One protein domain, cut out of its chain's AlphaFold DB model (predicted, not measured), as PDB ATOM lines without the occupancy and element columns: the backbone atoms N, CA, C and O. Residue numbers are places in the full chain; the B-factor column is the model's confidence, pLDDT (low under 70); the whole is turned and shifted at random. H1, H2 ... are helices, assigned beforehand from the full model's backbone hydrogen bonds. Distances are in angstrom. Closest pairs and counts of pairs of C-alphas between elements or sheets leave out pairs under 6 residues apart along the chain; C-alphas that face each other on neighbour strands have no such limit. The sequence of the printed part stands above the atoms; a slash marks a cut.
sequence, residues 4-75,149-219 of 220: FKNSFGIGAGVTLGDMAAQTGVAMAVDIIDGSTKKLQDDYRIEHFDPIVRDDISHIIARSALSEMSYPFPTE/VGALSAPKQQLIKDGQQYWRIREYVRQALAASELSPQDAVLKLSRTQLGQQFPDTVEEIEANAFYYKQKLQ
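AT A GLANCE: This is residues 4 to 75 and 149 to 219 of the 220 residues of an uncharacterized protein of Candidatus Saccharibacteria bacterium (UniProt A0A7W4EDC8). A long helix, H5, runs the length of the domain; H6 folds back beside the second half of it, and H4 lies alongside H6 and near H5, the three making a small core with their lines in a triangle. H3, which leads into H4, crosses the first half of H5 at a slant, H8 crosses H4, and the short H1, H2 and H7 lie round H6. The printed part has 143 residues, with eight named helices, H1 to H8 in order, and no named strand: all helix. It is compact, with a radius of gyration of the C-alphas of 15.2 A and spans of 45 by 33 by 28 A.

HOW THE PARTS SIT: Start at H5, residues 149 to 178, and H6, residues 184 to 192, the hubs, touching three helices each. They form a helical hairpin at a shallow tilt of 14 degrees, opposite ways; residues 166 to 177 of H5 touch H6, closest at the C-alphas of Val 173 and Ala 187, 5.9 A. H6 also touches residues 56 to 60 of H4, residues 49 to 62, at a shallow tilt of 11 degrees, opposite ways; the C-alphas of Ile 59 and Pro 184 are closest, 6.0 A. H4 and H5 are near each other, with 11 pairs of C-alphas within 10 A. Residues 151 to 159 of H5 touch H3, residues 34 to 47, at a steep tilt of 38 degrees, the same way; the closest C-alphas, of Gln 40 and Lys 156, are 6.4 A apart. H8, residues 204 to 217, touches H4 at a steep tilt of 67 degrees, closest at the C-alphas of Ser 57 and Ala 211, 4.2 A. H2, residues 16 to 22, touches H6 about perpendicular, at 83 degrees, with the C-alphas of Leu 16 and Ser 192 closest, 5.4 A. H7, residues 195 to 198, touches H2, closest at the C-alphas of Gly 17 and Gln 198, 3.7 A. H1, residues 4 to 8, is close to H6 but not clearly touching; the closest C-alphas, of Ser 7 and Gln 185, are 6.7 A apart. Every O i to N i+4 pair is within hydrogen-bond range in H1, H2, H4, H6 and H8, against 9 of 10 in H3 and 23 of 26 in H5; H7 is too short for such a pair.

IN THESE COORDINATES: Find C-alpha 149 at (1.272, -21.635, 43.878); from there H5 runs 43.0 A to C-alpha 178 at (-9.898, -42.307, 7.828). H3 measures 20.2 A, H4 19.5 A, H6 12.3 A, H2 9.8 A, H1 5.3 A and H7 5.2 A. H8 runs 20.0 A to C-alpha 217 at (6.659, -53.649, 17.905).

THE WHOLE: The two C-alphas farthest apart, of Gly 150 and Gln 219, are 47.9 A apart. Residues 76 to 148 are not printed, and C-alphas 75 and 149 are 15.1 A apart across the cut. H2 to H3 is a long link; residues 63 to 75 hold no named element. Low pLDDT, under 70, falls at residues 23 to 36, 75 and 149 to 155.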
ATOM      1  N   PHE A   4      10.991 -37.404   7.196       84.50
ATOM      2  CA  PHE A   4      10.868 -35.943   7.193       84.50
ATOM      3  C   PHE A   4      11.745 -35.293   6.125       84.50
ATOM      4  O   PHE A   4      11.307 -34.349   5.468       84.50
ATOM      5  N   LYS A   5      12.947 -35.827   5.871       84.50
ATOM      6  CA  LYS A   5      13.797 -35.341   4.771       84.50
ATOM      7  C   LYS A   5      13.117 -35.523   3.415       84.50
ATOM      8  O   LYS A   5      13.167 -34.623   2.584       84.50
ATOM      9  N   ASN A   6      12.461 -36.662   3.208       85.69
ATOM     10  CA  ASN A   6      11.766 -36.959   1.958       85.69
ATOM     11  C   ASN A   6      10.418 -36.228   1.840       85.69
ATOM     12  O   ASN A   6      10.040 -35.850   0.738       85.69
ATOM     13  N   SER A   7       9.702 -36.043   2.953       81.88
ATOM     14  CA  SER A   7       8.337 -35.493   2.949       81.88
ATOM     15  C   SER A   7       8.286 -33.972   3.110       81.88
ATOM     16  O   SER A   7       7.366 -33.345   2.600       81.88
ATOM     17  N   PHE A   8       9.265 -33.368   3.792       82.38
ATOM     18  CA  PHE A   8       9.269 -31.932   4.111       82.38
ATOM     19  C   PHE A   8      10.574 -31.214   3.754       82.38
ATOM     20  O   PHE A   8      10.659 -30.001   3.919       82.38
ATOM     21  N   GLY A   9      11.605 -31.923   3.279       82.81
ATOM     22  CA  GLY A   9      12.906 -31.316   2.972       82.81
ATOM     23  C   GLY A   9      13.694 -30.874   4.210       82.81
ATOM     24  O   GLY A   9      14.608 -30.062   4.094       82.81
ATOM     25  N   ILE A  10      13.348 -31.401   5.387       81.94
ATOM     26  CA  ILE A  10      13.907 -30.980   6.676       81.94
ATOM     27  C   ILE A  10      15.025 -31.927   7.121       81.94
ATOM     28  O   ILE A  10      14.968 -33.140   6.901       81.94
ATOM     29  N   GLY A  11      16.076 -31.345   7.703       78.00
ATOM     30  CA  GLY A  11      17.278 -32.047   8.142       78.00
ATOM     31  C   GLY A  11      17.293 -32.426   9.624       78.00
ATOM     32  O   GLY A  11      16.373 -32.133  10.381       78.00
ATOM     33  N   ALA A  12      18.395 -33.066  10.004       73.69
ATOM     34  CA  ALA A  12      18.744 -33.449  11.366       73.69
ATOM     35  C   ALA A  12      18.623 -32.297  12.375       73.69
ATOM     36  O   ALA A  12      18.956 -31.157  12.051       73.69
ATOM     37  N   GLY A  13      18.198 -32.605  13.604       79.69
ATOM     38  CA  GLY A  13      18.163 -31.644  14.713       79.69
ATOM     39  C   GLY A  13      17.024 -30.614  14.702       79.69
ATOM     40  O   GLY A  13      16.957 -29.794  15.611       79.69
ATOM     41  N   VAL A  14      16.127 -30.641  13.715       84.06
ATOM     42  CA  VAL A  14      14.962 -29.738  13.650       84.06
ATOM     43  C   VAL A  14      13.827 -30.291  14.513       84.06
ATOM     44  O   VAL A  14      13.510 -31.471  14.406       84.06
ATOM     45  N   THR A  15      13.206 -29.471  15.362       86.12
ATOM     46  CA  THR A  15      12.026 -29.877  16.154       86.12
ATOM     47  C   THR A  15      10.724 -29.726  15.357       86.12
ATOM     48  O   THR A  15      10.690 -29.105  14.292       86.12
ATOM     49  N   LEU A  16       9.605 -30.252  15.866       81.31
ATOM     50  CA  LEU A  16       8.290 -30.032  15.244       81.31
ATOM     51  C   LEU A  16       7.881 -28.553  15.203       81.31
ATOM     52  O   LEU A  16       7.250 -28.122  14.233       81.31
ATOM     53  N   GLY A  17       8.250 -27.781  16.230       79.75
ATOM     54  CA  GLY A  17       8.032 -26.337  16.263       79.75
ATOM     55  C   GLY A  17       8.839 -25.612  15.193       79.75
ATOM     56  O   GLY A  17       8.289 -24.798  14.448       79.75
ATOM     57  N   ASP A  18      10.112 -25.974  15.038       81.38
ATOM     58  CA  ASP A  18      10.968 -25.421  13.988       81.38
ATOM     59  C   ASP A  18      10.449 -25.781  12.589       81.38
ATOM     60  O   ASP A  18      10.438 -24.939  11.694       81.38
ATOM     61  N   MET A  19       9.945 -27.005  12.405       81.62
ATOM     62  CA  MET A  19       9.282 -27.434  11.170       81.62
ATOM     63  C   MET A  19       8.034 -26.592  10.863       81.62
ATOM     64  O   MET A  19       7.825 -26.175   9.719       81.62
ATOM     65  N   ALA A  20       7.191 -26.324  11.865       78.06
ATOM     66  CA  ALA A  20       6.008 -25.485  11.689       78.06
ATOM     67  C   ALA A  20       6.387 -24.045  11.289       78.06
ATOM     68  O   ALA A  20       5.758 -23.466  10.402       78.06
ATOM     69  N   ALA A  21       7.454 -23.498  11.879       75.62
ATOM     70  CA  ALA A  21       7.958 -22.167  11.555       75.62
ATOM     71  C   ALA A  21       8.595 -22.098  10.152       75.62
ATOM     72  O   ALA A  21       8.294 -21.184   9.383       75.62
ATOM     73  N   GLN A  22       9.424 -23.081   9.780       71.06
ATOM     74  CA  GLN A  22      10.083 -23.155   8.465       71.06
ATOM     75  C   GLN A  22       9.089 -23.316   7.306       71.06
ATOM     76  O   GLN A  22       9.367 -22.889   6.188       71.06
ATOM     77  N   THR A  23       7.905 -23.870   7.570       64.44
ATOM     78  CA  THR A  23       6.816 -23.997   6.588       64.44
ATOM     79  C   THR A  23       5.901 -22.763   6.510       64.44
ATOM     80  O   THR A  23       4.826 -22.828   5.915       64.44
ATOM     81  N   GLY A  24       6.330 -21.617   7.058       54.88
ATOM     82  CA  GLY A  24       5.715 -20.306   6.817       54.88
ATOM     83  C   GLY A  24       4.539 -19.947   7.728       54.88
ATOM     84  O   GLY A  24       3.760 -19.056   7.394       54.88
ATOM     85  N   VAL A  25       4.390 -20.613   8.876       47.84
ATOM     86  CA  VAL A  25       3.323 -20.330   9.847       47.84
ATOM     87  C   VAL A  25       3.957 -19.806  11.134       47.84
ATOM     88  O   VAL A  25       4.604 -20.546  11.868       47.84
ATOM     89  N   ALA A  26       3.814 -18.499  11.371       38.16
ATOM     90  CA  ALA A  26       4.464 -17.797  12.475       38.16
ATOM     91  C   ALA A  26       3.991 -18.286  13.856       38.16
ATOM     92  O   ALA A  26       2.801 -18.522  14.072       38.16
ATOM     93  N   MET A  27       4.936 -18.379  14.796       49.72
ATOM     94  CA  MET A  27       4.685 -18.660  16.210       49.72
ATOM     95  C   MET A  27       4.632 -17.378  17.045       49.72
ATOM     96  O   MET A  27       5.363 -16.423  16.780       49.72
ATOM     97  N   ALA A  28       3.831 -17.414  18.110       39.09
ATOM     98  CA  ALA A  28       3.946 -16.529  19.262       39.09
ATOM     99  C   ALA A  28       4.270 -17.407  20.478       39.09
ATOM    100  O   ALA A  28       3.465 -18.255  20.851       39.09
ATOM    101  N   VAL A  29       5.459 -17.232  21.056       45.41
ATOM    102  CA  VAL A  29       5.865 -17.889  22.305       45.41
ATOM    103  C   VAL A  29       6.084 -16.792  23.336       45.41
ATOM    104  O   VAL A  29       6.955 -15.943  23.155       45.41
ATOM    105  N   ASP A  30       5.293 -16.807  24.407       43.75
ATOM    106  CA  ASP A  30       5.512 -15.932  25.559       43.75
ATOM    107  C   ASP A  30       6.698 -16.438  26.391       43.75
ATOM    108  O   ASP A  30       6.850 -17.632  26.664       43.75
ATOM    109  N   ILE A  31       7.561 -15.509  26.798       42.84
ATOM    110  CA  ILE A  31       8.748 -15.789  27.610       42.84
ATOM    111  C   ILE A  31       8.308 -15.975  29.070       42.84
ATOM    112  O   ILE A  31       7.871 -15.026  29.718       42.84
ATOM    113  N   ILE A  32       8.451 -17.194  29.598       52.62
ATOM    114  CA  ILE A  32       8.160 -17.550  30.997       52.62
ATOM    115  C   ILE A  32       9.481 -17.676  31.781       52.62
ATOM    116  O   ILE A  32      10.466 -18.204  31.263       52.62
ATOM    117  N   ASP A  33       9.498 -17.198  33.031       55.50
ATOM    118  CA  ASP A  33      10.640 -17.251  33.960       55.50
ATOM    119  C   ASP A  33      11.191 -18.687  34.148       55.50
ATOM    120  O   ASP A  33      10.452 -19.678  34.155       55.50
ATOM    121  N   GLY A  34      12.513 -18.818  34.300       56.19
ATOM    122  CA  GLY A  34      13.257 -20.075  34.153       56.19
ATOM    123  C   GLY A  34      12.923 -21.159  35.185       56.19
ATOM    124  O   GLY A  34      12.951 -22.345  34.857       56.19
ATOM    125  N   SER A  35      12.561 -20.787  36.419       60.00
ATOM    126  CA  SER A  35      12.193 -21.767  37.461       60.00
ATOM    127  C   SER A  35      10.782 -22.336  37.270       60.00
ATOM    128  O   SER A  35      10.558 -23.535  37.443       60.00
ATOM    129  N   THR A  36       9.839 -21.493  36.846       63.69
ATOM    130  CA  THR A  36       8.471 -21.890  36.495       63.69
ATOM    131  C   THR A  36       8.426 -22.691  35.201       63.69
ATOM    132  O   THR A  36       7.632 -23.624  35.098       63.69
ATOM    133  N   LYS A  37       9.330 -22.393  34.260       71.12
ATOM    134  CA  LYS A  37       9.471 -23.123  33.002       71.12
ATOM    135  C   LYS A  37       9.812 -24.595  33.230       71.12
ATOM    136  O   LYS A  37       9.155 -25.452  32.659       71.12
ATOM    137  N   LYS A  38      10.742 -24.904  34.143       75.94
ATOM    138  CA  LYS A  38      11.115 -26.298  34.439       75.94
ATOM    139  C   LYS A  38       9.935 -27.128  34.958       75.94
ATOM    140  O   LYS A  38       9.690 -28.217  34.464       75.94
ATOM    141  N   LEU A  39       9.171 -26.600  35.915       71.31
ATOM    142  CA  LEU A  39       8.002 -27.302  36.466       71.31
ATOM    143  C   LEU A  39       6.866 -27.461  35.446       71.31
ATOM    144  O   LEU A  39       6.079 -28.404  35.537       71.31
ATOM    145  N   GLN A  40       6.751 -26.524  34.507       76.69
ATOM    146  CA  GLN A  40       5.816 -26.622  33.392       76.69
ATOM    147  C   GLN A  40       6.271 -27.672  32.372       76.69
ATOM    148  O   GLN A  40       5.448 -28.478  31.948       76.69
ATOM    149  N   ASP A  41       7.559 -27.688  32.022       82.00
ATOM    150  CA  ASP A  41       8.158 -28.672  31.119       82.00
ATOM    151  C   ASP A  41       8.047 -30.087  31.703       82.00
ATOM    152  O   ASP A  41       7.581 -30.978  31.006       82.00
ATOM    153  N   ASP A  42       8.358 -30.285  32.990       83.25
ATOM    154  CA  ASP A  42       8.221 -31.586  33.666       83.25
ATOM    155  C   ASP A  42       6.771 -32.109  33.574       83.25
ATOM    156  O   ASP A  42       6.531 -33.259  33.211       83.25
ATOM    157  N   TYR A  43       5.784 -31.239  33.822       82.12
ATOM    158  CA  TYR A  43       4.364 -31.593  33.722       82.12
ATOM    159  C   TYR A  43       3.921 -31.855  32.268       82.12
ATOM    160  O   TYR A  43       3.078 -32.719  32.021       82.12
ATOM    161  N   ARG A  44       4.497 -31.144  31.289       85.69
ATOM    162  CA  ARG A  44       4.269 -31.400  29.858       85.69
ATOM    163  C   ARG A  44       4.813 -32.766  29.444       85.69
ATOM    164  O   ARG A  44       4.092 -33.540  28.812       85.69
ATOM    165  N   ILE A  45       6.049 -33.058  29.841       86.69
ATOM    166  CA  ILE A  45       6.758 -34.308  29.549       86.69
ATOM    167  C   ILE A  45       5.996 -35.510  30.112       86.69
ATOM    168  O   ILE A  45       5.945 -36.558  29.474       86.69
ATOM    169  N   GLU A  46       5.387 -35.368  31.289       85.88
ATOM    170  CA  GLU A  46       4.639 -36.452  31.925       85.88
ATOM    171  C   GLU A  46       3.271 -36.700  31.269       85.88
ATOM    172  O   GLU A  46       2.907 -37.850  31.021       85.88
ATOM    173  N   HIS A  47       2.513 -35.642  30.961       85.88
ATOM    174  CA  HIS A  47       1.093 -35.781  30.608       85.88
ATOM    175  C   HIS A  47       0.742 -35.524  29.141       85.88
ATOM    176  O   HIS A  47      -0.345 -35.913  28.722       85.88
ATOM    177  N   PHE A  48       1.596 -34.854  28.363       89.44
ATOM    178  CA  PHE A  48       1.251 -34.390  27.013       89.44
ATOM    179  C   PHE A  48       2.186 -34.955  25.946       89.44
ATOM    180  O   PHE A  48       1.711 -35.494  24.944       89.44
ATOM    181  N   ASP A  49       3.499 -34.894  26.176       88.75
ATOM    182  CA  ASP A  49       4.505 -35.348  25.210       88.75
ATOM    183  C   ASP A  49       4.334 -36.830  24.805       88.75
ATOM    184  O   ASP A  49       4.429 -37.124  23.610       88.75
ATOM    185  N   PRO A  50       4.001 -37.781  25.706       90.12
ATOM    186  CA  PRO A  50       3.804 -39.178  25.319       90.12
ATOM    187  C   PRO A  50       2.672 -39.365  24.306       90.12
ATOM    188  O   PRO A  50       2.787 -40.199  23.413       90.12
ATOM    189  N   ILE A  51       1.606 -38.567  24.413       91.31
ATOM    190  CA  ILE A  51       0.439 -38.634  23.525       91.31
ATOM    191  C   ILE A  51       0.796 -38.071  22.150       91.31
ATOM    192  O   ILE A  51       0.541 -38.712  21.135       91.31
ATOM    193  N   VAL A  52       1.447 -36.902  22.115       91.31
ATOM    194  CA  VAL A  52       1.895 -36.267  20.865       91.31
ATOM    195  C   VAL A  52       2.873 -37.180  20.121       91.31
ATOM    196  O   VAL A  52       2.746 -37.381  18.911       91.31
ATOM    197  N   ARG A  53       3.822 -37.780  20.851       91.31
ATOM    198  CA  ARG A  53       4.789 -38.744  20.312       91.31
ATOM    199  C   ARG A  53       4.098 -39.958  19.707       91.31
ATOM    200  O   ARG A  53       4.465 -40.389  18.611       91.31
ATOM    201  N   ASP A  54       3.131 -40.519  20.426       90.94
ATOM    202  CA  ASP A  54       2.402 -41.708  19.998       90.94
ATOM    203  C   ASP A  54       1.557 -41.430  18.750       90.94
ATOM    204  O   ASP A  54       1.654 -42.177  17.776       90.94
ATOM    205  N   ASP A  55       0.820 -40.317  18.719       92.06
ATOM    206  CA  ASP A  55      -0.005 -39.914  17.576       92.06
ATOM    207  C   ASP A  55       0.844 -39.721  16.305       92.06
ATOM    208  O   ASP A  55       0.509 -40.240  15.237       92.06
ATOM    209  N   ILE A  56       1.987 -39.033  16.405       92.25
ATOM    210  CA  ILE A  56       2.884 -38.827  15.257       92.25
ATOM    211  C   ILE A  56       3.501 -40.151  14.802       92.25
ATOM    212  O   ILE A  56       3.544 -40.430  13.601       92.25
ATOM    213  N   SER A  57       3.922 -40.997  15.744       90.75
ATOM    214  CA  SER A  57       4.465 -42.324  15.433       90.75
ATOM    215  C   SER A  57       3.433 -43.196  14.716       90.75
ATOM    216  O   SER A  57       3.765 -43.856  13.730       90.75
ATOM    217  N   HIS A  58       2.168 -43.152  15.147       90.38
ATOM    218  CA  HIS A  58       1.060 -43.847  14.497       90.38
ATOM    219  C   HIS A  58       0.811 -43.335  13.077       90.38
ATOM    220  O   HIS A  58       0.689 -44.145  12.157       90.38
ATOM    221  N   ILE A  59       0.790 -42.017  12.861       91.62
ATOM    222  CA  ILE A  59       0.585 -41.454  11.519       91.62
ATOM    223  C   ILE A  59       1.726 -41.862  10.585       91.62
ATOM    224  O   ILE A  59       1.470 -42.314   9.471       91.62
ATOM    225  N   ILE A  60       2.979 -41.775  11.031       90.75
ATOM    226  CA  ILE A  60       4.134 -42.144  10.201       90.75
ATOM    227  C   ILE A  60       4.135 -43.651   9.905       90.75
ATOM    228  O   ILE A  60       4.380 -44.065   8.770       90.75
ATOM    229  N   ALA A  61       3.848 -44.489  10.903       89.31
ATOM    230  CA  ALA A  61       3.930 -45.939  10.758       89.31
ATOM    231  C   ALA A  61       2.718 -46.561  10.046       89.31
ATOM    232  O   ALA A  61       2.880 -47.551   9.328       89.31
ATOM    233  N   ARG A  62       1.512 -46.018  10.261       88.56
ATOM    234  CA  ARG A  62       0.230 -46.599   9.821       88.56
ATOM    235  C   ARG A  62      -0.614 -45.687   8.938       88.56
ATOM    236  O   ARG A  62      -1.634 -46.149   8.439       88.56
ATOM    237  N   SER A  63      -0.223 -44.428   8.738       89.31
ATOM    238  CA  SER A  63      -1.030 -43.442   7.997       89.31
ATOM    239  C   SER A  63      -2.436 -43.243   8.580       89.31
ATOM    240  O   SER A  63      -3.357 -42.852   7.874       89.31
ATOM    241  N   ALA A  64      -2.604 -43.517   9.875       90.31
ATOM    242  CA  ALA A  64      -3.879 -43.457  10.572       90.31
ATOM    243  C   ALA A  64      -3.666 -43.118  12.051       90.31
ATOM    244  O   ALA A  64      -2.598 -43.372  12.609       90.31
ATOM    245  N   LEU A  65      -4.714 -42.594  12.685       90.75
ATOM    246  CA  LEU A  65      -4.786 -42.395  14.130       90.75
ATOM    247  C   LEU A  65      -5.800 -43.366  14.739       90.75
ATOM    248  O   LEU A  65      -6.849 -43.638  14.154       90.75
ATOM    249  N   SER A  66      -5.491 -43.876  15.926       86.38
ATOM    250  CA  SER A  66      -6.385 -44.738  16.703       86.38
ATOM    251  C   SER A  66      -7.529 -43.931  17.317       86.38
ATOM    252  O   SER A  66      -7.364 -42.767  17.679       86.38
ATOM    253  N   GLU A  67      -8.704 -44.532  17.457       89.31
ATOM    254  CA  GLU A  67      -9.755 -43.961  18.298       89.31
ATOM    255  C   GLU A  67      -9.389 -44.169  19.773       89.31
ATOM    256  O   GLU A  67      -9.030 -45.277  20.172       89.31
ATOM    257  N   MET A  68      -9.448 -43.105  20.576       88.81
ATOM    258  CA  MET A  68      -9.213 -43.176  22.018       88.81
ATOM    259  C   MET A  68     -10.075 -42.157  22.765       88.81
ATOM    260  O   MET A  68     -10.551 -41.181  22.185       88.81
ATOM    261  N   SER A  69     -10.285 -42.379  24.061       88.25
ATOM    262  CA  SER A  69     -10.912 -41.390  24.940       88.25
ATOM    263  C   SER A  69      -9.975 -40.209  25.191       88.25
ATOM    264  O   SER A  69      -8.759 -40.383  25.156       88.25
ATOM    265  N   TYR A  70     -10.534 -39.038  25.517       88.12
ATOM    266  CA  TYR A  70      -9.765 -37.837  25.863       88.12
ATOM    267  C   TYR A  70      -8.691 -38.144  26.929       88.12
ATOM    268  O   TYR A  70      -9.057 -38.483  28.055       88.12
ATOM    269  N   PRO A  71      -7.392 -38.043  26.593       86.12
ATOM    270  CA  PRO A  71      -6.314 -38.528  27.459       86.12
ATOM    271  C   PRO A  71      -5.720 -37.448  28.377       86.12
ATOM    272  O   PRO A  71      -4.940 -37.766  29.271       86.12
ATOM    273  N   PHE A  72      -6.041 -36.171  28.150       87.31
ATOM    274  CA  PHE A  72      -5.401 -35.062  28.856       87.31
ATOM    275  C   PHE A  72      -6.113 -34.733  30.181       87.31
ATOM    276  O   PHE A  72      -7.338 -34.871  30.288       87.31
ATOM    277  N   PRO A  73      -5.381 -34.242  31.197       80.69
ATOM    278  CA  PRO A  73      -5.979 -33.829  32.462       80.69
ATOM    279  C   PRO A  73      -6.958 -32.666  32.251       80.69
ATOM    280  O   PRO A  73      -6.648 -31.681  31.582       80.69
ATOM    281  N   THR A  74      -8.162 -32.781  32.818       72.69
ATOM    282  CA  THR A  74      -9.242 -31.783  32.654       72.69
ATOM    283  C   THR A  74      -9.245 -30.725  33.761       72.69
ATOM    284  O   THR A  74      -9.803 -29.643  33.584       72.69
ATOM    285  N   GLU A  75      -8.589 -31.006  34.886       66.38
ATOM    286  CA  GLU A  75      -8.466 -30.104  36.029       66.38
ATOM    287  C   GLU A  75      -6.990 -29.896  36.384       66.38
ATOM    288  O   GLU A  75      -6.153 -30.771  36.170       66.38
ATOM    289  N   VAL A 149       2.397 -20.803  44.348       49.59
ATOM    290  CA  VAL A 149       1.272 -21.635  43.878       49.59
ATOM    291  C   VAL A 149       0.404 -20.883  42.861       49.59
ATOM    292  O   VAL A 149      -0.037 -21.477  41.880       49.59
ATOM    293  N   GLY A 150       0.196 -19.574  43.051       51.53
ATOM    294  CA  GLY A 150      -0.501 -18.727  42.079       51.53
ATOM    295  C   GLY A 150       0.255 -18.613  40.752       51.53
ATOM    296  O   GLY A 150      -0.332 -18.846  39.696       51.53
ATOM    297  N   ALA A 151       1.565 -18.353  40.805       51.59
ATOM    298  CA  ALA A 151       2.418 -18.245  39.619       51.59
ATOM    299  C   ALA A 151       2.520 -19.557  38.817       51.59
ATOM    300  O   ALA A 151       2.664 -19.516  37.602       51.59
ATOM    301  N   LEU A 152       2.388 -20.718  39.469       55.69
ATOM    302  CA  LEU A 152       2.397 -22.035  38.814       55.69
ATOM    303  C   LEU A 152       1.030 -22.464  38.260       55.69
ATOM    304  O   LEU A 152       0.963 -23.348  37.406       55.69
ATOM    305  N   SER A 153      -0.064 -21.863  38.734       62.16
ATOM    306  CA  SER A 153      -1.416 -22.228  38.294       62.16
ATOM    307  C   SER A 153      -1.734 -21.733  36.881       62.16
ATOM    308  O   SER A 153      -2.331 -22.476  36.103       62.16
ATOM    309  N   ALA A 154      -1.281 -20.529  36.514       65.88
ATOM    310  CA  ALA A 154      -1.568 -19.942  35.205       65.88
ATOM    311  C   ALA A 154      -0.876 -20.680  34.034       65.88
ATOM    312  O   ALA A 154      -1.574 -21.021  33.077       65.88
ATOM    313  N   PRO A 155       0.428 -21.030  34.100       68.19
ATOM    314  CA  PRO A 155       1.093 -21.775  33.027       68.19
ATOM    315  C   PRO A 155       0.539 -23.194  32.843       68.19
ATOM    316  O   PRO A 155       0.335 -23.648  31.720       68.19
ATOM    317  N   LYS A 156       0.209 -23.888  33.941       74.56
ATOM    318  CA  LYS A 156      -0.445 -25.204  33.873       74.56
ATOM    319  C   LYS A 156      -1.849 -25.125  33.275       74.56
ATOM    320  O   LYS A 156      -2.231 -25.984  32.487       74.56
ATOM    321  N   GLN A 157      -2.615 -24.089  33.619       78.12
ATOM    322  CA  GLN A 157      -3.940 -23.874  33.044       78.12
ATOM    323  C   GLN A 157      -3.868 -23.595  31.538       78.12
ATOM    324  O   GLN A 157      -4.743 -24.048  30.799       78.12
ATOM    325  N   GLN A 158      -2.832 -22.888  31.080       80.38
ATOM    326  CA  GLN A 158      -2.580 -22.706  29.652       80.38
ATOM    327  C   GLN A 158      -2.301 -24.048  28.966       80.38
ATOM    328  O   GLN A 158      -2.953 -24.363  27.978       80.38
ATOM    329  N   LEU A 159      -1.448 -24.891  29.550       83.00
ATOM    330  CA  LEU A 159      -1.119 -26.195  28.972       83.00
ATOM    331  C   LEU A 159      -2.337 -27.136  28.873       83.00
ATOM    332  O   LEU A 159      -2.496 -27.855  27.890       83.00
ATOM    333  N   ILE A 160      -3.252 -27.085  29.848       86.00
ATOM    334  CA  ILE A 160      -4.531 -27.817  29.784       86.00
ATOM    335  C   ILE A 160      -5.384 -27.327  28.602       86.00
ATOM    336  O   ILE A 160      -5.949 -28.142  27.868       86.00
ATOM    337  N   LYS A 161      -5.468 -26.007  28.380       86.88
ATOM    338  CA  LYS A 161      -6.177 -25.446  27.215       86.88
ATOM    339  C   LYS A 161      -5.524 -25.883  25.906       86.88
ATOM    340  O   LYS A 161      -6.236 -26.272  24.980       86.88
ATOM    341  N   ASP A 162      -4.196 -25.877  25.854       86.88
ATOM    342  CA  ASP A 162      -3.443 -26.317  24.682       86.88
ATOM    343  C   ASP A 162      -3.706 -27.808  24.392       86.88
ATOM    344  O   ASP A 162      -3.928 -28.176  23.238       86.88
ATOM    345  N   GLY A 163      -3.821 -28.653  25.425       88.00
ATOM    346  CA  GLY A 163      -4.246 -30.058  25.308       88.00
ATOM    347  C   GLY A 163      -5.667 -30.244  24.788       88.00
ATOM    348  O   GLY A 163      -5.914 -31.087  23.925       88.00
ATOM    349  N   GLN A 164      -6.620 -29.436  25.253       89.12
ATOM    350  CA  GLN A 164      -7.985 -29.447  24.716       89.12
ATOM    351  C   GLN A 164      -8.021 -29.061  23.235       89.12
ATOM    352  O   GLN A 164      -8.736 -29.683  22.446       89.12
ATOM    353  N   GLN A 165      -7.254 -28.042  22.846       89.69
ATOM    354  CA  GLN A 165      -7.161 -27.616  21.455       89.69
ATOM    355  C   GLN A 165      -6.488 -28.684  20.589       89.69
ATOM    356  O   GLN A 165      -7.006 -29.004  19.516       89.69
ATOM    357  N   TYR A 166      -5.384 -29.264  21.067       91.56
ATOM    358  CA  TYR A 166      -4.700 -30.370  20.405       91.56
ATOM    359  C   TYR A 166      -5.662 -31.523  20.144       91.56
ATOM    360  O   TYR A 166      -5.802 -31.949  19.004       91.56
ATOM    361  N   TRP A 167      -6.399 -31.960  21.168       92.81
ATOM    362  CA  TRP A 167      -7.348 -33.063  21.054       92.81
ATOM    363  C   TRP A 167      -8.406 -32.845  19.968       92.81
ATOM    364  O   TRP A 167      -8.681 -33.739  19.172       92.81
ATOM    365  N   ARG A 168      -8.976 -31.637  19.889       91.12
ATOM    366  CA  ARG A 168      -9.964 -31.304  18.849       91.12
ATOM    367  C   ARG A 168      -9.375 -31.414  17.446       91.12
ATOM    368  O   ARG A 168     -10.024 -31.934  16.543       91.12
ATOM    369  N   ILE A 169      -8.151 -30.920  17.264       92.38
ATOM    370  CA  ILE A 169      -7.452 -30.980  15.975       92.38
ATOM    371  C   ILE A 169      -7.078 -32.428  15.650       92.38
ATOM    372  O   ILE A 169      -7.242 -32.856  14.512       92.38
ATOM    373  N   ARG A 170      -6.644 -33.194  16.647       93.56
ATOM    374  CA  ARG A 170      -6.300 -34.610  16.544       93.56
ATOM    375  C   ARG A 170      -7.485 -35.468  16.119       93.56
ATOM    376  O   ARG A 170      -7.338 -36.270  15.201       93.56
ATOM    377  N   GLU A 171      -8.671 -35.250  16.683       93.69
ATOM    378  CA  GLU A 171      -9.882 -35.959  16.252       93.69
ATOM    379  C   GLU A 171     -10.314 -35.583  14.834       93.69
ATOM    380  O   GLU A 171     -10.692 -36.462  14.058       93.69
ATOM    381  N   TYR A 172     -10.183 -34.310  14.450       92.62
ATOM    382  CA  TYR A 172     -10.370 -33.912  13.055       92.62
ATOM    383  C   TYR A 172      -9.383 -34.642  12.129       92.62
ATOM    384  O   TYR A 172      -9.785 -35.192  11.108       92.62
ATOM    385  N   VAL A 173      -8.094 -34.675  12.488       93.12
ATOM    386  CA  VAL A 173      -7.049 -35.341  11.698       93.12
ATOM    387  C   VAL A 173      -7.336 -36.835  11.579       93.12
ATOM    388  O   VAL A 173      -7.220 -37.383  10.488       93.12
ATOM    389  N   ARG A 174      -7.773 -37.492  12.659       94.44
ATOM    390  CA  ARG A 174      -8.156 -38.908  12.640       94.44
ATOM    391  C   ARG A 174      -9.279 -39.175  11.644       94.44
ATOM    392  O   ARG A 174      -9.164 -40.095  10.838       94.44
ATOM    393  N   GLN A 175     -10.353 -38.387  11.701       93.62
ATOM    394  CA  GLN A 175     -11.497 -38.544  10.802       93.62
ATOM    395  C   GLN A 175     -11.108 -38.269   9.346       93.62
ATOM    396  O   GLN A 175     -11.448 -39.059   8.470       93.62
ATOM    397  N   ALA A 176     -10.337 -37.210   9.094       91.88
ATOM    398  CA  ALA A 176      -9.893 -36.852   7.750       91.88
ATOM    399  C   ALA A 176      -8.922 -37.888   7.151       91.88
ATOM    400  O   ALA A 176      -9.018 -38.205   5.968       91.88
ATOM    401  N   LEU A 177      -8.030 -38.472   7.964       92.62
ATOM    402  CA  LEU A 177      -7.178 -39.596   7.554       92.62
ATOM    403  C   LEU A 177      -8.016 -40.840   7.229       92.62
ATOM    404  O   LEU A 177      -7.794 -41.474   6.202       92.62
ATOM    405  N   ALA A 178      -9.009 -41.169   8.063       91.62
ATOM    406  CA  ALA A 178      -9.898 -42.307   7.828       91.62
ATOM    407  C   ALA A 178     -10.749 -42.139   6.555       91.62
ATOM    408  O   ALA A 178     -10.985 -43.109   5.838       91.62
ATOM    409  N   ALA A 179     -11.165 -40.907   6.249       92.69
ATOM    410  CA  ALA A 179     -11.884 -40.556   5.027       92.69
ATOM    411  C   ALA A 179     -10.967 -40.396   3.796       92.69
ATOM    412  O   ALA A 179     -11.461 -40.153   2.699       92.69
ATOM    413  N   SER A 180      -9.643 -40.542   3.951       90.38
ATOM    414  CA  SER A 180      -8.642 -40.262   2.905       90.38
ATOM    415  C   SER A 180      -8.698 -38.828   2.346       90.38
ATOM    416  O   SER A 180      -8.233 -38.570   1.239       90.38
ATOM    417  N   GLU A 181      -9.246 -37.884   3.113       91.69
ATOM    418  CA  GLU A 181      -9.337 -36.458   2.763       91.69
ATOM    419  C   GLU A 181      -8.064 -35.681   3.125       91.69
ATOM    420  O   GLU A 181      -7.863 -34.555   2.669       91.69
ATOM    421  N   LEU A 182      -7.202 -36.268   3.960       92.19
ATOM    422  CA  LEU A 182      -5.958 -35.666   4.421       92.19
ATOM    423  C   LEU A 182      -4.801 -36.641   4.217       92.19
ATOM    424  O   LEU A 182      -4.908 -37.816   4.569       92.19
ATOM    425  N   SER A 183      -3.682 -36.161   3.676       92.50
ATOM    426  CA  SER A 183      -2.480 -36.985   3.562       92.50
ATOM    427  C   SER A 183      -1.815 -37.174   4.939       92.50
ATOM    428  O   SER A 183      -1.911 -36.292   5.800       92.50
ATOM    429  N   PRO A 184      -1.079 -38.276   5.176       90.25
ATOM    430  CA  PRO A 184      -0.313 -38.464   6.414       90.25
ATOM    431  C   PRO A 184       0.705 -37.345   6.673       90.25
ATOM    432  O   PRO A 184       0.982 -36.998   7.819       90.25
ATOM    433  N   GLN A 185       1.241 -36.751   5.607       89.50
ATOM    434  CA  GLN A 185       2.190 -35.641   5.686       89.50
ATOM    435  C   GLN A 185       1.490 -34.371   6.180       89.50
ATOM    436  O   GLN A 185       1.934 -33.750   7.146       89.50
ATOM    437  N   ASP A 186       0.341 -34.040   5.588       89.81
ATOM    438  CA  ASP A 186      -0.468 -32.893   6.006       89.81
ATOM    439  C   ASP A 186      -1.027 -33.076   7.419       89.81
ATOM    440  O   ASP A 186      -1.148 -32.108   8.164       89.81
ATOM    441  N   ALA A 187      -1.328 -34.312   7.820       91.06
ATOM    442  CA  ALA A 187      -1.740 -34.647   9.177       91.06
ATOM    443  C   ALA A 187      -0.652 -34.321  10.209       91.06
ATOM    444  O   ALA A 187      -0.928 -33.605  11.174       91.06
ATOM    445  N   VAL A 188       0.587 -34.781   9.989       89.94
ATOM    446  CA  VAL A 188       1.723 -34.458  10.873       89.94
ATOM    447  C   VAL A 188       1.978 -32.953  10.896       89.94
ATOM    448  O   VAL A 188       2.151 -32.382  11.973       89.94
ATOM    449  N   LEU A 189       1.915 -32.287   9.741       89.56
ATOM    450  CA  LEU A 189       2.069 -30.837   9.651       89.56
ATOM    451  C   LEU A 189       0.953 -30.082  10.393       89.56
ATOM    452  O   LEU A 189       1.181 -29.030  10.987       89.56
ATOM    453  N   LYS A 190      -0.277 -30.599  10.380       90.56
ATOM    454  CA  LYS A 190      -1.404 -29.982  11.088       90.56
ATOM    455  C   LYS A 190      -1.276 -30.143  12.600       90.56
ATOM    456  O   LYS A 190      -1.566 -29.195  13.328       90.56
ATOM    457  N   LEU A 191      -0.809 -31.302  13.067       90.81
ATOM    458  CA  LEU A 191      -0.535 -31.541  14.485       90.81
ATOM    459  C   LEU A 191       0.669 -30.737  14.984       90.81
ATOM    460  O   LEU A 191       0.602 -30.174  16.075       90.81
ATOM    461  N   SER A 192       1.732 -30.603  14.188       86.38
ATOM    462  CA  SER A 192       2.914 -29.821  14.575       86.38
ATOM    463  C   SER A 192       2.625 -28.327  14.730       86.38
ATOM    464  O   SER A 192       3.325 -27.641  15.461       86.38
ATOM    465  N   ARG A 193       1.573 -27.818  14.077       85.81
ATOM    466  CA  ARG A 193       1.115 -26.419  14.179       85.81
ATOM    467  C   ARG A 193       0.294 -26.116  15.430       85.81
ATOM    468  O   ARG A 193      -0.065 -24.964  15.659       85.81
ATOM    469  N   THR A 194      -0.063 -27.126  16.210       87.62
ATOM    470  CA  THR A 194      -0.712 -26.902  17.506       87.62
ATOM    471  C   THR A 194       0.295 -26.348  18.512       87.62
ATOM    472  O   THR A 194       1.487 -26.612  18.394       87.62
ATOM    473  N   GLN A 195      -0.173 -25.634  19.539       85.44
ATOM    474  CA  GLN A 195       0.705 -25.115  20.599       85.44
ATOM    475  C   GLN A 195       1.522 -26.232  21.273       85.44
ATOM    476  O   GLN A 195       2.722 -26.083  21.480       85.44
ATOM    477  N   LEU A 196       0.907 -27.395  21.526       84.94
ATOM    478  CA  LEU A 196       1.621 -28.562  22.054       84.94
ATOM    479  C   LEU A 196       2.618 -29.159  21.060       84.94
ATOM    480  O   LEU A 196       3.727 -29.499  21.453       84.94
ATOM    481  N   GLY A 197       2.255 -29.260  19.779       84.25
ATOM    482  CA  GLY A 197       3.165 -29.743  18.738       84.25
ATOM    483  C   GLY A 197       4.381 -28.833  18.554       84.25
ATOM    484  O   GLY A 197       5.480 -29.318  18.316       84.25
ATOM    485  N   GLN A 198       4.202 -27.525  18.732       84.00
ATOM    486  CA  GLN A 198       5.271 -26.531  18.647       84.00
ATOM    487  C   GLN A 198       6.235 -26.574  19.834       84.00
ATOM    488  O   GLN A 198       7.422 -26.306  19.676       84.00
ATOM    489  N   GLN A 199       5.727 -26.914  21.018       82.88
ATOM    490  CA  GLN A 199       6.515 -27.061  22.242       82.88
ATOM    491  C   GLN A 199       7.135 -28.458  22.388       82.88
ATOM    492  O   GLN A 199       7.820 -28.721  23.379       82.88
ATOM    493  N   PHE A 200       6.879 -29.360  21.436       86.00
ATOM    494  CA  PHE A 200       7.330 -30.739  21.511       86.00
ATOM    495  C   PHE A 200       8.862 -30.813  21.398       86.00
ATOM    496  O   PHE A 200       9.422 -30.277  20.437       86.00
ATOM    497  N   PRO A 201       9.548 -31.449  22.365       83.19
ATOM    498  CA  PRO A 201      10.998 -31.340  22.482       83.19
ATOM    499  C   PRO A 201      11.761 -32.222  21.491       83.19
ATOM    500  O   PRO A 201      12.924 -31.931  21.215       83.19
ATOM    501  N   ASP A 202      11.140 -33.285  20.972       86.12
ATOM    502  CA  ASP A 202      11.851 -34.241  20.128       86.12
ATOM    503  C   ASP A 202      12.169 -33.638  18.754       86.12
ATOM    504  O   ASP A 202      11.348 -32.989  18.092       86.12
ATOM    505  N   THR A 203      13.374 -33.936  18.293       86.94
ATOM    506  CA  THR A 203      13.813 -33.662  16.930       86.94
ATOM    507  C   THR A 203      13.132 -34.603  15.934       86.94
ATOM    508  O   THR A 203      12.711 -35.711  16.267       86.94
ATOM    509  N   VAL A 204      13.071 -34.205  14.664       85.12
ATOM    510  CA  VAL A 204      12.538 -35.041  13.578       85.12
ATOM    511  C   VAL A 204      13.228 -36.408  13.493       85.12
ATOM    512  O   VAL A 204      12.578 -37.394  13.162       85.12
ATOM    513  N   GLU A 205      14.512 -36.503  13.842       86.50
ATOM    514  CA  GLU A 205      15.257 -37.770  13.855       86.50
ATOM    515  C   GLU A 205      14.829 -38.684  15.002       86.50
ATOM    516  O   GLU A 205      14.634 -39.883  14.798       86.50
ATOM    517  N   GLU A 206      14.636 -38.128  16.196       87.94
ATOM    518  CA  GLU A 206      14.108 -38.870  17.344       87.94
ATOM    519  C   GLU A 206      12.683 -39.356  17.068       87.94
ATOM    520  O   GLU A 206      12.339 -40.495  17.387       87.94
ATOM    521  N   ILE A 207      11.872 -38.539  16.394       87.69
ATOM    522  CA  ILE A 207      10.523 -38.916  15.966       87.69
ATOM    523  C   ILE A 207      10.567 -40.057  14.944       87.69
ATOM    524  O   ILE A 207       9.804 -41.016  15.067       87.69
ATOM    525  N   GLU A 208      11.463 -40.004  13.955       87.00
ATOM    526  CA  GLU A 208      11.642 -41.102  12.997       87.00
ATOM    527  C   GLU A 208      12.089 -42.392  13.677       87.00
ATOM    528  O   GLU A 208      11.563 -43.464  13.366       87.00
ATOM    529  N   ALA A 209      13.029 -42.299  14.619       88.12
ATOM    530  CA  ALA A 209      13.480 -43.442  15.396       88.12
ATOM    531  C   ALA A 209      12.315 -44.047  16.197       88.12
ATOM    532  O   ALA A 209      12.085 -45.257  16.135       88.12
ATOM    533  N   ASN A 210      11.526 -43.213  16.878       88.31
ATOM    534  CA  ASN A 210      10.345 -43.640  17.627       88.31
ATOM    535  C   ASN A 210       9.308 -44.322  16.724       88.31
ATOM    536  O   ASN A 210       8.845 -45.418  17.044       88.31
ATOM    537  N   ALA A 211       9.004 -43.739  15.561       86.88
ATOM    538  CA  ALA A 211       8.089 -44.324  14.585       86.88
ATOM    539  C   ALA A 211       8.604 -45.666  14.031       86.88
ATOM    540  O   ALA A 211       7.830 -46.610  13.844       86.88
ATOM    541  N   PHE A 212       9.915 -45.783  13.801       87.75
ATOM    542  CA  PHE A 212      10.550 -47.025  13.365       87.75
ATOM    543  C   PHE A 212      10.428 -48.133  14.420       87.75
ATOM    544  O   PHE A 212       9.971 -49.234  14.101       87.75
ATOM    545  N   TYR A 213      10.762 -47.843  15.683       86.12
ATOM    546  CA  TYR A 213      10.608 -48.803  16.783       86.12
ATOM    547  C   TYR A 213       9.148 -49.177  17.023       86.12
ATOM    548  O   TYR A 213       8.835 -50.341  17.277       86.12
ATOM    549  N   TYR A 214       8.244 -48.207  16.908       85.56
ATOM    550  CA  TYR A 214       6.812 -48.441  16.994       85.56
ATOM    551  C   TYR A 214       6.353 -49.433  15.912       85.56
ATOM    552  O   TYR A 214       5.697 -50.426  16.221       85.56
ATOM    553  N   LYS A 215       6.784 -49.250  14.657       85.00
ATOM    554  CA  LYS A 215       6.474 -50.178  13.559       85.00
ATOM    555  C   LYS A 215       6.999 -51.594  13.812       85.00
ATOM    556  O   LYS A 215       6.287 -52.547  13.512       85.00
ATOM    557  N   GLN A 216       8.201 -51.741  14.375       84.81
ATOM    558  CA  GLN A 216       8.755 -53.058  14.721       84.81
ATOM    559  C   GLN A 216       7.931 -53.778  15.791       84.81
ATOM    560  O   GLN A 216       7.655 -54.965  15.642       84.81
ATOM    561  N   LYS A 217       7.495 -53.068  16.840       83.50
ATOM    562  CA  LYS A 217       6.659 -53.649  17.905       83.50
ATOM    563  C   LYS A 217       5.324 -54.183  17.395       83.50
ATOM    564  O   LYS A 217       4.790 -55.115  17.970       83.50
ATOM    565  N   LEU A 218       4.783 -53.593  16.333       75.25
ATOM    566  CA  LEU A 218       3.523 -54.031  15.730       75.25
ATOM    567  C   LEU A 218       3.651 -55.271  14.839       75.25
ATOM    568  O   LEU A 218       2.631 -55.820  14.431       75.25
ATOM    569  N   GLN A 219       4.874 -55.642  14.454       72.75
ATOM    570  CA  GLN A 219       5.159 -56.809  13.615       72.75
ATOM    571  C   GLN A 219       5.499 -58.062  14.437       72.75
ATOM    572  O   GLN A 219       5.700 -59.123  13.847       72.75
TER     573      GLN A 219